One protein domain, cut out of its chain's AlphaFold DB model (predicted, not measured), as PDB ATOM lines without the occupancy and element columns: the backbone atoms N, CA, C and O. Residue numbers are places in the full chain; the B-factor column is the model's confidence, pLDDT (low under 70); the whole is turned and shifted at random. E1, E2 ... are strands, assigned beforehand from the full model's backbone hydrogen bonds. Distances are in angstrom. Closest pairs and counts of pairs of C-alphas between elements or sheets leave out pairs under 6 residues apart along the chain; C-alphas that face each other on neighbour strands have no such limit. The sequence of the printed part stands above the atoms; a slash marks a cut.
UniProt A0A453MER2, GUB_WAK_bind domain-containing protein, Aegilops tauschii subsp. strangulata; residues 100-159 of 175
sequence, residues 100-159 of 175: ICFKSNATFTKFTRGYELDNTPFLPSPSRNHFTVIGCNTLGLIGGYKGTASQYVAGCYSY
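This is residues 100 to 159 of the 175 residues of the protein "GUB_WAK_bind domain-containing protein" of Aegilops tauschii subsp. strangulata (UniProt A0A453MER2). Two separate strand hairpins, a small one (E1 and E2) at one end of the long axis and a long one (E3 and E4), are joined by a long unnamed stretch, residues 112 to 137, that runs out to the other end and folds back. The long hairpin slants across the loop that this stretch makes, and residues 125 to 130 stick out. The 60 printed residues hold no named helix and four named strands, in the order E1, E2, E3, E4, making two antiparallel sheets of two strands each. The class is all strand, with 25 of the 60 residues in named strands. The whole is loose, with a radius of gyration of the C-alphas of 14.8 A and spans of 44 by 22 by 20 A.

Start at residues 100 to 102, strand E1, and go on through a tight link of 5 residues to residues 108 to 111, strand E2. The two form a hairpin, antiparallel at 165 degrees between their directions; the C-alphas of Phe 102 and Phe 108, which face each other, are 4.3 A apart. Look there for N 101 and O 109, within hydrogen-bond range at 2.8 A, and N 109 and O 101 at 2.9 A. After the long link of 26 residues come residues 138 to 146, strand E3, and, past a tight link of 3 residues, residues 150 to 158, strand E4. These form the second hairpin, antiparallel at 165 degrees; the C-alphas of Gly 143 and Val 153 face each other at 4.1 A. Find N 138 and O 158 within hydrogen-bond range at 2.9 A at one end of the pair, and N 146 and O 150 at 2.9 A at the other. E1 and E2 are each apart from E3 and from E4.

Find C-alpha 100 at (32.928, 11.126, 4.360), where E1 begins; it runs 6.7 A to C-alpha 102. E2 runs 10.2 A from C-alpha 108 to C-alpha 111. E3 starts at C-alpha 138, at (29.999, 17.890, 10.409), and runs 26.7 A to C-alpha 146. E4 runs 26.8 A from C-alpha 150 to C-alpha 158 at (26.412, 18.884, 14.036).

The two C-alphas farthest apart, those of Asn 105 and Pro 121, are 45.0 A apart, and the outline is elongated, only just. The C-alphas of Ile 100 and Tyr 159, the first and last printed, are 16.0 A apart. The printed part has no cut, and its one long link is residues 112 to 137. The mean pLDDT of the printed part is 86.7; look at residues 148 to 150 for the model's low confidence, under 70.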
ATOM      1  N   ILE A 100      31.573  10.642   4.609       91.38
ATOM      2  CA  ILE A 100      32.928  11.126   4.360       91.38
ATOM      3  C   ILE A 100      33.759  10.680   5.563       91.38
ATOM      4  O   ILE A 100      33.524  11.133   6.678       91.38
ATOM      5  N   CYS A 101      34.708   9.774   5.343       89.19
ATOM      6  CA  CYS A 101      35.573   9.243   6.395       89.19
ATOM      7  C   CYS A 101      37.008   9.711   6.160       89.19
ATOM      8  O   CYS A 101      37.575   9.455   5.098       89.19
ATOM      9  N   PHE A 102      37.601  10.369   7.154       87.25
ATOM     10  CA  PHE A 102      38.983  10.842   7.101       87.25
ATOM     11  C   PHE A 102      39.953   9.763   7.595       87.25
ATOM     12  O   PHE A 102      39.686   9.061   8.568       87.25
ATOM     13  N   LYS A 103      41.095   9.639   6.920       88.25
ATOM     14  CA  LYS A 103      42.217   8.774   7.292       88.25
ATOM     15  C   LYS A 103      43.338   9.617   7.908       88.25
ATOM     16  O   LYS A 103      43.444  10.814   7.653       88.25
ATOM     17  N   SER A 104      44.213   8.976   8.682       84.00
ATOM     18  CA  SER A 104      45.301   9.629   9.436       84.00
ATOM     19  C   SER A 104      46.305  10.404   8.575       84.00
ATOM     20  O   SER A 104      46.943  11.331   9.057       84.00
ATOM     21  N   ASN A 105      46.427  10.064   7.294       87.25
ATOM     22  CA  ASN A 105      47.308  10.722   6.329       87.25
ATOM     23  C   ASN A 105      46.628  11.877   5.564       87.25
ATOM     24  O   ASN A 105      47.005  12.152   4.427       87.25
ATOM     25  N   ALA A 106      45.592  12.501   6.139       80.12
ATOM     26  CA  ALA A 106      44.792  13.568   5.526       80.12
ATOM     27  C   ALA A 106      44.056  13.187   4.221       80.12
ATOM     28  O   ALA A 106      43.502  14.051   3.541       80.12
ATOM     29  N   THR A 107      43.999  11.899   3.868       91.88
ATOM     30  CA  THR A 107      43.124  11.413   2.788       91.88
ATOM     31  C   THR A 107      41.723  11.130   3.319       91.88
ATOM     32  O   THR A 107      41.533  10.931   4.516       91.88
ATOM     33  N   PHE A 108      40.723  11.089   2.441       90.00
ATOM     34  CA  PHE A 108      39.358  10.733   2.824       90.00
ATOM     35  C   PHE A 108      38.720   9.790   1.807       90.00
ATOM     36  O   PHE A 108      39.066   9.787   0.625       90.00
ATOM     37  N   THR A 109      37.767   8.989   2.270       93.38
ATOM     38  CA  THR A 109      36.857   8.220   1.417       93.38
ATOM     39  C   THR A 109      35.483   8.854   1.490       93.38
ATOM     40  O   THR A 109      34.996   9.134   2.583       93.38
ATOM     41  N   LYS A 110      34.860   9.082   0.334       93.38
ATOM     42  CA  LYS A 110      33.507   9.627   0.248       93.38
ATOM     43  C   LYS A 110      32.595   8.691  -0.525       93.38
ATOM     44  O   LYS A 110      33.010   8.107  -1.525       93.38
ATOM     45  N   PHE A 111      31.348   8.616  -0.092       92.88
ATOM     46  CA  PHE A 111      30.282   7.935  -0.802       92.88
ATOM     47  C   PHE A 111      28.993   8.735  -0.655       92.88
ATOM     48  O   PHE A 111      28.643   9.175   0.441       92.88
ATOM     49  N   THR A 112      28.282   8.905  -1.765       91.00
ATOM     50  CA  THR A 112      27.000   9.606  -1.804       91.00
ATOM     51  C   THR A 112      25.983   8.728  -2.514       91.00
ATOM     52  O   THR A 112      26.246   8.212  -3.604       91.00
ATOM     53  N   ARG A 113      24.810   8.574  -1.903       89.50
ATOM     54  CA  ARG A 113      23.655   7.907  -2.503       89.50
ATOM     55  C   ARG A 113      22.558   8.922  -2.787       89.50
ATOM     56  O   ARG A 113      22.257   9.761  -1.946       89.50
ATOM     57  N   GLY A 114      21.971   8.808  -3.971       88.31
ATOM     58  CA  GLY A 114      20.769   9.521  -4.377       88.31
ATOM     59  C   GLY A 114      19.778   8.552  -5.012       88.31
ATOM     60  O   GLY A 114      20.141   7.414  -5.334       88.31
ATOM     61  N   TYR A 115      18.549   9.026  -5.181       86.88
ATOM     62  CA  TYR A 115      17.435   8.287  -5.761       86.88
ATOM     63  C   TYR A 115      16.803   9.125  -6.863       86.88
ATOM     64  O   TYR A 115      16.524  10.301  -6.645       86.88
ATOM     65  N   GLU A 116      16.591   8.508  -8.022       87.31
ATOM     66  CA  GLU A 116      15.778   9.077  -9.093       87.31
ATOM     67  C   GLU A 116      14.360   8.539  -8.931       87.31
ATOM     68  O   GLU A 116      14.165   7.324  -8.876       87.31
ATOM     69  N   LEU A 117      13.391   9.439  -8.788       89.25
ATOM     70  CA  LEU A 117      12.004   9.085  -8.494       89.25
ATOM     71  C   LEU A 117      11.025   9.585  -9.561       89.25
ATOM     72  O   LEU A 117       9.871   9.163  -9.525       89.25
ATOM     73  N   ASP A 118      11.468  10.401 -10.528       86.06
ATOM     74  CA  ASP A 118      10.595  11.096 -11.488       86.06
ATOM     75  C   ASP A 118       9.705  10.149 -12.321       86.06
ATOM     76  O   ASP A 118       8.583  10.507 -12.676       86.06
ATOM     77  N   ASN A 119      10.163   8.923 -12.594       87.94
ATOM     78  CA  ASN A 119       9.421   7.908 -13.364       87.94
ATOM     79  C   ASN A 119       8.864   6.760 -12.502       87.94
ATOM     80  O   ASN A 119       8.387   5.741 -13.014       87.94
ATOM     81  N   THR A 120       8.927   6.914 -11.182       92.19
ATOM     82  CA  THR A 120       8.464   5.919 -10.213       92.19
ATOM     83  C   THR A 120       7.110   6.335  -9.633       92.19
ATOM     84  O   THR A 120       6.763   7.515  -9.648       92.19
ATOM     85  N   PRO A 121       6.326   5.405  -9.065       92.12
ATOM     86  CA  PRO A 121       5.107   5.752  -8.347       92.12
ATOM     87  C   PRO A 121       5.404   6.200  -6.903       92.12
ATOM     88  O   PRO A 121       4.477   6.317  -6.103       92.12
ATOM     89  N   PHE A 122       6.677   6.387  -6.536       92.25
ATOM     90  CA  PHE A 122       7.112   6.577  -5.159       92.25
ATOM     91  C   PHE A 122       7.524   8.018  -4.879       92.25
ATOM     92  O   PHE A 122       8.081   8.714  -5.723       92.25
ATOM     93  N   LEU A 123       7.299   8.439  -3.636       91.38
ATOM     94  CA  LEU A 123       7.753   9.715  -3.095       91.38
ATOM     95  C   LEU A 123       8.346   9.479  -1.701       91.38
ATOM     96  O   LEU A 123       7.872   8.593  -0.983       91.38
ATOM     97  N   PRO A 124       9.348  10.265  -1.270       89.94
ATOM     98  CA  PRO A 124       9.836  10.186   0.098       89.94
ATOM     99  C   PRO A 124       8.718  10.566   1.076       89.94
ATOM    100  O   PRO A 124       8.144  11.649   0.978       89.94
ATOM    101  N   SER A 125       8.417   9.690   2.040       90.94
ATOM    102  CA  SER A 125       7.442   9.979   3.100       90.94
ATOM    103  C   SER A 125       7.940  11.133   3.986       90.94
ATOM    104  O   SER A 125       8.991  10.979   4.618       90.94
ATOM    105  N   PRO A 126       7.223  12.271   4.064       84.75
ATOM    106  CA  PRO A 126       7.656  13.438   4.837       84.75
ATOM    107  C   PRO A 126       7.527  13.237   6.353       84.75
ATOM    108  O   PRO A 126       8.168  13.942   7.121       84.75
ATOM    109  N   SER A 127       6.696  12.288   6.792       88.19
ATOM    110  CA  SER A 127       6.453  11.997   8.210       88.19
ATOM    111  C   SER A 127       7.323  10.866   8.758       88.19
ATOM    112  O   SER A 127       7.426  10.716   9.972       88.19
ATOM    113  N   ARG A 128       7.917  10.044   7.884       89.75
ATOM    114  CA  ARG A 128       8.675   8.843   8.282       89.75
ATOM    115  C   ARG A 128      10.155   8.925   7.958       89.75
ATOM    116  O   ARG A 128      10.936   8.199   8.570       89.75
ATOM    117  N   ASN A 129      10.539   9.759   6.991       87.88
ATOM    118  CA  ASN A 129      11.940   9.973   6.661       87.88
ATOM    119  C   ASN A 129      12.487  11.165   7.438       87.88
ATOM    120  O   ASN A 129      11.975  12.276   7.342       87.88
ATOM    121  N   HIS A 130      13.582  10.925   8.152       87.19
ATOM    122  CA  HIS A 130      14.335  11.955   8.852       87.19
ATOM    123  C   HIS A 130      15.742  12.030   8.270       87.19
ATOM    124  O   HIS A 130      16.481  11.043   8.270       87.19
ATOM    125  N   PHE A 131      16.128  13.208   7.784       87.50
ATOM    126  CA  PHE A 131      17.512  13.459   7.403       87.50
ATOM    127  C   PHE A 131      18.356  13.622   8.669       87.50
ATOM    128  O   PHE A 131      18.092  14.505   9.480       87.50
ATOM    129  N   THR A 132      19.349  12.751   8.843       88.69
ATOM    130  CA  THR A 132      20.181  12.689  10.052       88.69
ATOM    131  C   THR A 132      21.647  12.824   9.671       88.69
ATOM    132  O   THR A 132      22.107  12.180   8.728       88.69
ATOM    133  N   VAL A 133      22.386  13.640  10.420       89.44
ATOM    134  CA  VAL A 133      23.834  13.821  10.264       89.44
ATOM    135  C   VAL A 133      24.515  13.378  11.547       89.44
ATOM    136  O   VAL A 133      24.152  13.826  12.629       89.44
ATOM    137  N   ILE A 134      25.503  12.495  11.416       88.75
ATOM    138  CA  ILE A 134      26.271  11.947  12.536       88.75
ATOM    139  C   ILE A 134      27.728  12.360  12.351       88.75
ATOM    140  O   ILE A 134      28.322  12.084  11.309       88.75
ATOM    141  N   GLY A 135      28.301  13.013  13.360       86.31
ATOM    142  CA  GLY A 135      29.704  13.423  13.365       86.31
ATOM    143  C   GLY A 135      29.964  14.664  14.216       86.31
ATOM    144  O   GLY A 135      29.030  15.329  14.663       86.31
ATOM    145  N   CYS A 136      31.246  14.979  14.424       86.50
ATOM    146  CA  CYS A 136      31.685  16.201  15.099       86.50
ATOM    147  C   CYS A 136      32.057  17.273  14.085       86.50
ATOM    148  O   CYS A 136      32.801  16.984  13.148       86.50
ATOM    149  N   ASN A 137      31.550  18.495  14.258       86.56
ATOM    150  CA  ASN A 137      31.780  19.616  13.338       86.56
ATOM    151  C   ASN A 137      31.479  19.236  11.877       86.56
ATOM    152  O   ASN A 137      32.257  19.505  10.964       86.56
ATOM    153  N   THR A 138      30.356  18.548  11.670       87.12
ATOM    154  CA  THR A 138      29.999  17.890  10.409       87.12
ATOM    155  C   THR A 138      28.776  18.557   9.786       87.12
ATOM    156  O   THR A 138      27.735  18.660  10.428       87.12
ATOM    157  N   LEU A 139      28.893  18.977   8.522       89.56
ATOM    158  CA  LEU A 139      27.780  19.462   7.703       89.56
ATOM    159  C   LEU A 139      27.325  18.358   6.745       89.56
ATOM    160  O   LEU A 139      28.092  17.935   5.879       89.56
ATOM    161  N   GLY A 140      26.076  17.923   6.871       90.88
ATOM    162  CA  GLY A 140      25.412  17.106   5.862       90.88
ATOM    163  C   GLY A 140      24.442  17.947   5.048       90.88
ATOM    164  O   GLY A 140      23.704  18.763   5.598       90.88
ATOM    165  N   LEU A 141      24.433  17.724   3.736       90.06
ATOM    166  CA  LEU A 141      23.511  18.359   2.802       90.06
ATOM    167  C   LEU A 141      22.669  17.282   2.125       90.06
ATOM    168  O   LEU A 141      23.196  16.254   1.695       90.06
ATOM    169  N   ILE A 142      21.374  17.545   2.007       88.62
ATOM    170  CA  ILE A 142      20.450  16.794   1.169       88.62
ATOM    171  C   ILE A 142      19.847  17.761   0.162       88.62
ATOM    172  O   ILE A 142      19.504  18.892   0.488       88.62
ATOM    173  N   GLY A 143      19.734  17.337  -1.082       87.88
ATOM    174  CA  GLY A 143      19.133  18.161  -2.109       87.88
ATOM    175  C   GLY A 143      18.693  17.319  -3.281       87.88
ATOM    176  O   GLY A 143      19.018  16.134  -3.377       87.88
ATOM    177  N   GLY A 144      17.952  17.952  -4.169       86.06
ATOM    178  CA  GLY A 144      17.441  17.308  -5.359       86.06
ATOM    179  C   GLY A 144      16.864  18.321  -6.324       86.06
ATOM    180  O   GLY A 144      16.874  19.531  -6.083       86.06
ATOM    181  N   TYR A 145      16.351  17.787  -7.418       83.12
ATOM    182  CA  TYR A 145      15.670  18.545  -8.447       83.12
ATOM    183  C   TYR A 145      14.241  18.030  -8.541       83.12
ATOM    184  O   TYR A 145      13.994  16.837  -8.398       83.12
ATOM    185  N   LYS A 146      13.295  18.940  -8.753       74.56
ATOM    186  CA  LYS A 146      11.940  18.602  -9.182       74.56
ATOM    187  C   LYS A 146      11.752  19.174 -10.584       74.56
ATOM    188  O   LYS A 146      11.613  20.391 -10.745       74.56
ATOM    189  N   GLY A 147      11.795  18.311 -11.597       72.25
ATOM    190  CA  GLY A 147      11.842  18.736 -12.998       72.25
ATOM    191  C   GLY A 147      13.100  19.552 -13.333       72.25
ATOM    192  O   GLY A 147      14.138  19.425 -12.691       72.25
ATOM    193  N   THR A 148      13.016  20.425 -14.340       67.00
ATOM    194  CA  THR A 148      14.191  21.085 -14.945       67.00
ATOM    195  C   THR A 148      14.714  22.327 -14.215       67.00
ATOM    196  O   THR A 148      15.772  22.827 -14.590       67.00
ATOM    197  N   ALA A 149      14.011  22.854 -13.203       62.84
ATOM    198  CA  ALA A 149      14.339  24.172 -12.630       62.84
ATOM    199  C   ALA A 149      14.188  24.312 -11.105       62.84
ATOM    200  O   ALA A 149      14.636  25.312 -10.549       62.84
ATOM    201  N   SER A 150      13.567  23.358 -10.405       67.25
ATOM    202  CA  SER A 150      13.345  23.485  -8.955       67.25
ATOM    203  C   SER A 150      14.398  22.703  -8.184       67.25
ATOM    204  O   SER A 150      14.181  21.543  -7.835       67.25
ATOM    205  N   GLN A 151      15.547  23.334  -7.942       81.50
ATOM    206  CA  GLN A 151      16.541  22.807  -7.015       81.50
ATOM    207  C   GLN A 151      16.108  23.128  -5.585       81.50
ATOM    208  O   GLN A 151      15.774  24.269  -5.270       81.50
ATOM    209  N   TYR A 152      16.139  22.129  -4.716       82.31
ATOM    210  CA  TYR A 152      15.998  22.332  -3.281       82.31
ATOM    211  C   TYR A 152      17.218  21.758  -2.577       82.31
ATOM    212  O   TYR A 152      17.797  20.758  -3.010       82.31
ATOM    213  N   VAL A 153      17.618  22.417  -1.498       87.12
ATOM    214  CA  VAL A 153      18.718  21.991  -0.640       87.12
ATOM    215  C   VAL A 153      18.287  22.233   0.794       87.12
ATOM    216  O   VAL A 153      17.822  23.317   1.128       87.12
ATOM    217  N   ALA A 154      18.465  21.222   1.627       87.62
ATOM    218  CA  ALA A 154      18.386  21.314   3.070       87.62
ATOM    219  C   ALA A 154      19.709  20.821   3.664       87.62
ATOM    220  O   ALA A 154      20.468  20.074   3.040       87.62
ATOM    221  N   GLY A 155      20.003  21.259   4.880       88.69
ATOM    222  CA  GLY A 155      21.248  20.925   5.549       88.69
ATOM    223  C   GLY A 155      21.042  20.661   7.024       88.69
ATOM    224  O   GLY A 155      20.070  21.111   7.626       88.69
ATOM    225  N   CYS A 156      21.982  19.930   7.602       90.25
ATOM    226  CA  CYS A 156      22.079  19.752   9.036       90.25
ATOM    227  C   CYS A 156      23.544  19.830   9.448       90.25
ATOM    228  O   CYS A 156      24.406  19.178   8.851       90.25
ATOM    229  N   TYR A 157      23.815  20.657  10.450       87.50
ATOM    230  CA  TYR A 157      25.142  20.835  11.010       87.50
ATOM    231  C   TYR A 157      25.172  20.294  12.435       87.50
ATOM    232  O   TYR A 157      24.349  20.680  13.263       87.50
ATOM    233  N   SER A 158      26.130  19.413  12.705       86.62
ATOM    234  CA  SER A 158      26.412  18.884  14.036       86.62
ATOM    235  C   SER A 158      27.704  19.504  14.558       86.62
ATOM    236  O   SER A 158      28.749  19.394  13.912       86.62
ATOM    237  N   TYR A 159      27.637  20.136  15.726       85.62
ATOM    238  CA  TYR A 159      28.779  20.718  16.427       85.62
ATOM    239  C   TYR A 159      29.103  19.903  17.681       85.62
ATOM    240  O   TYR A 159      28.193  19.494  18.401       85.62
TER     241      TYR A 159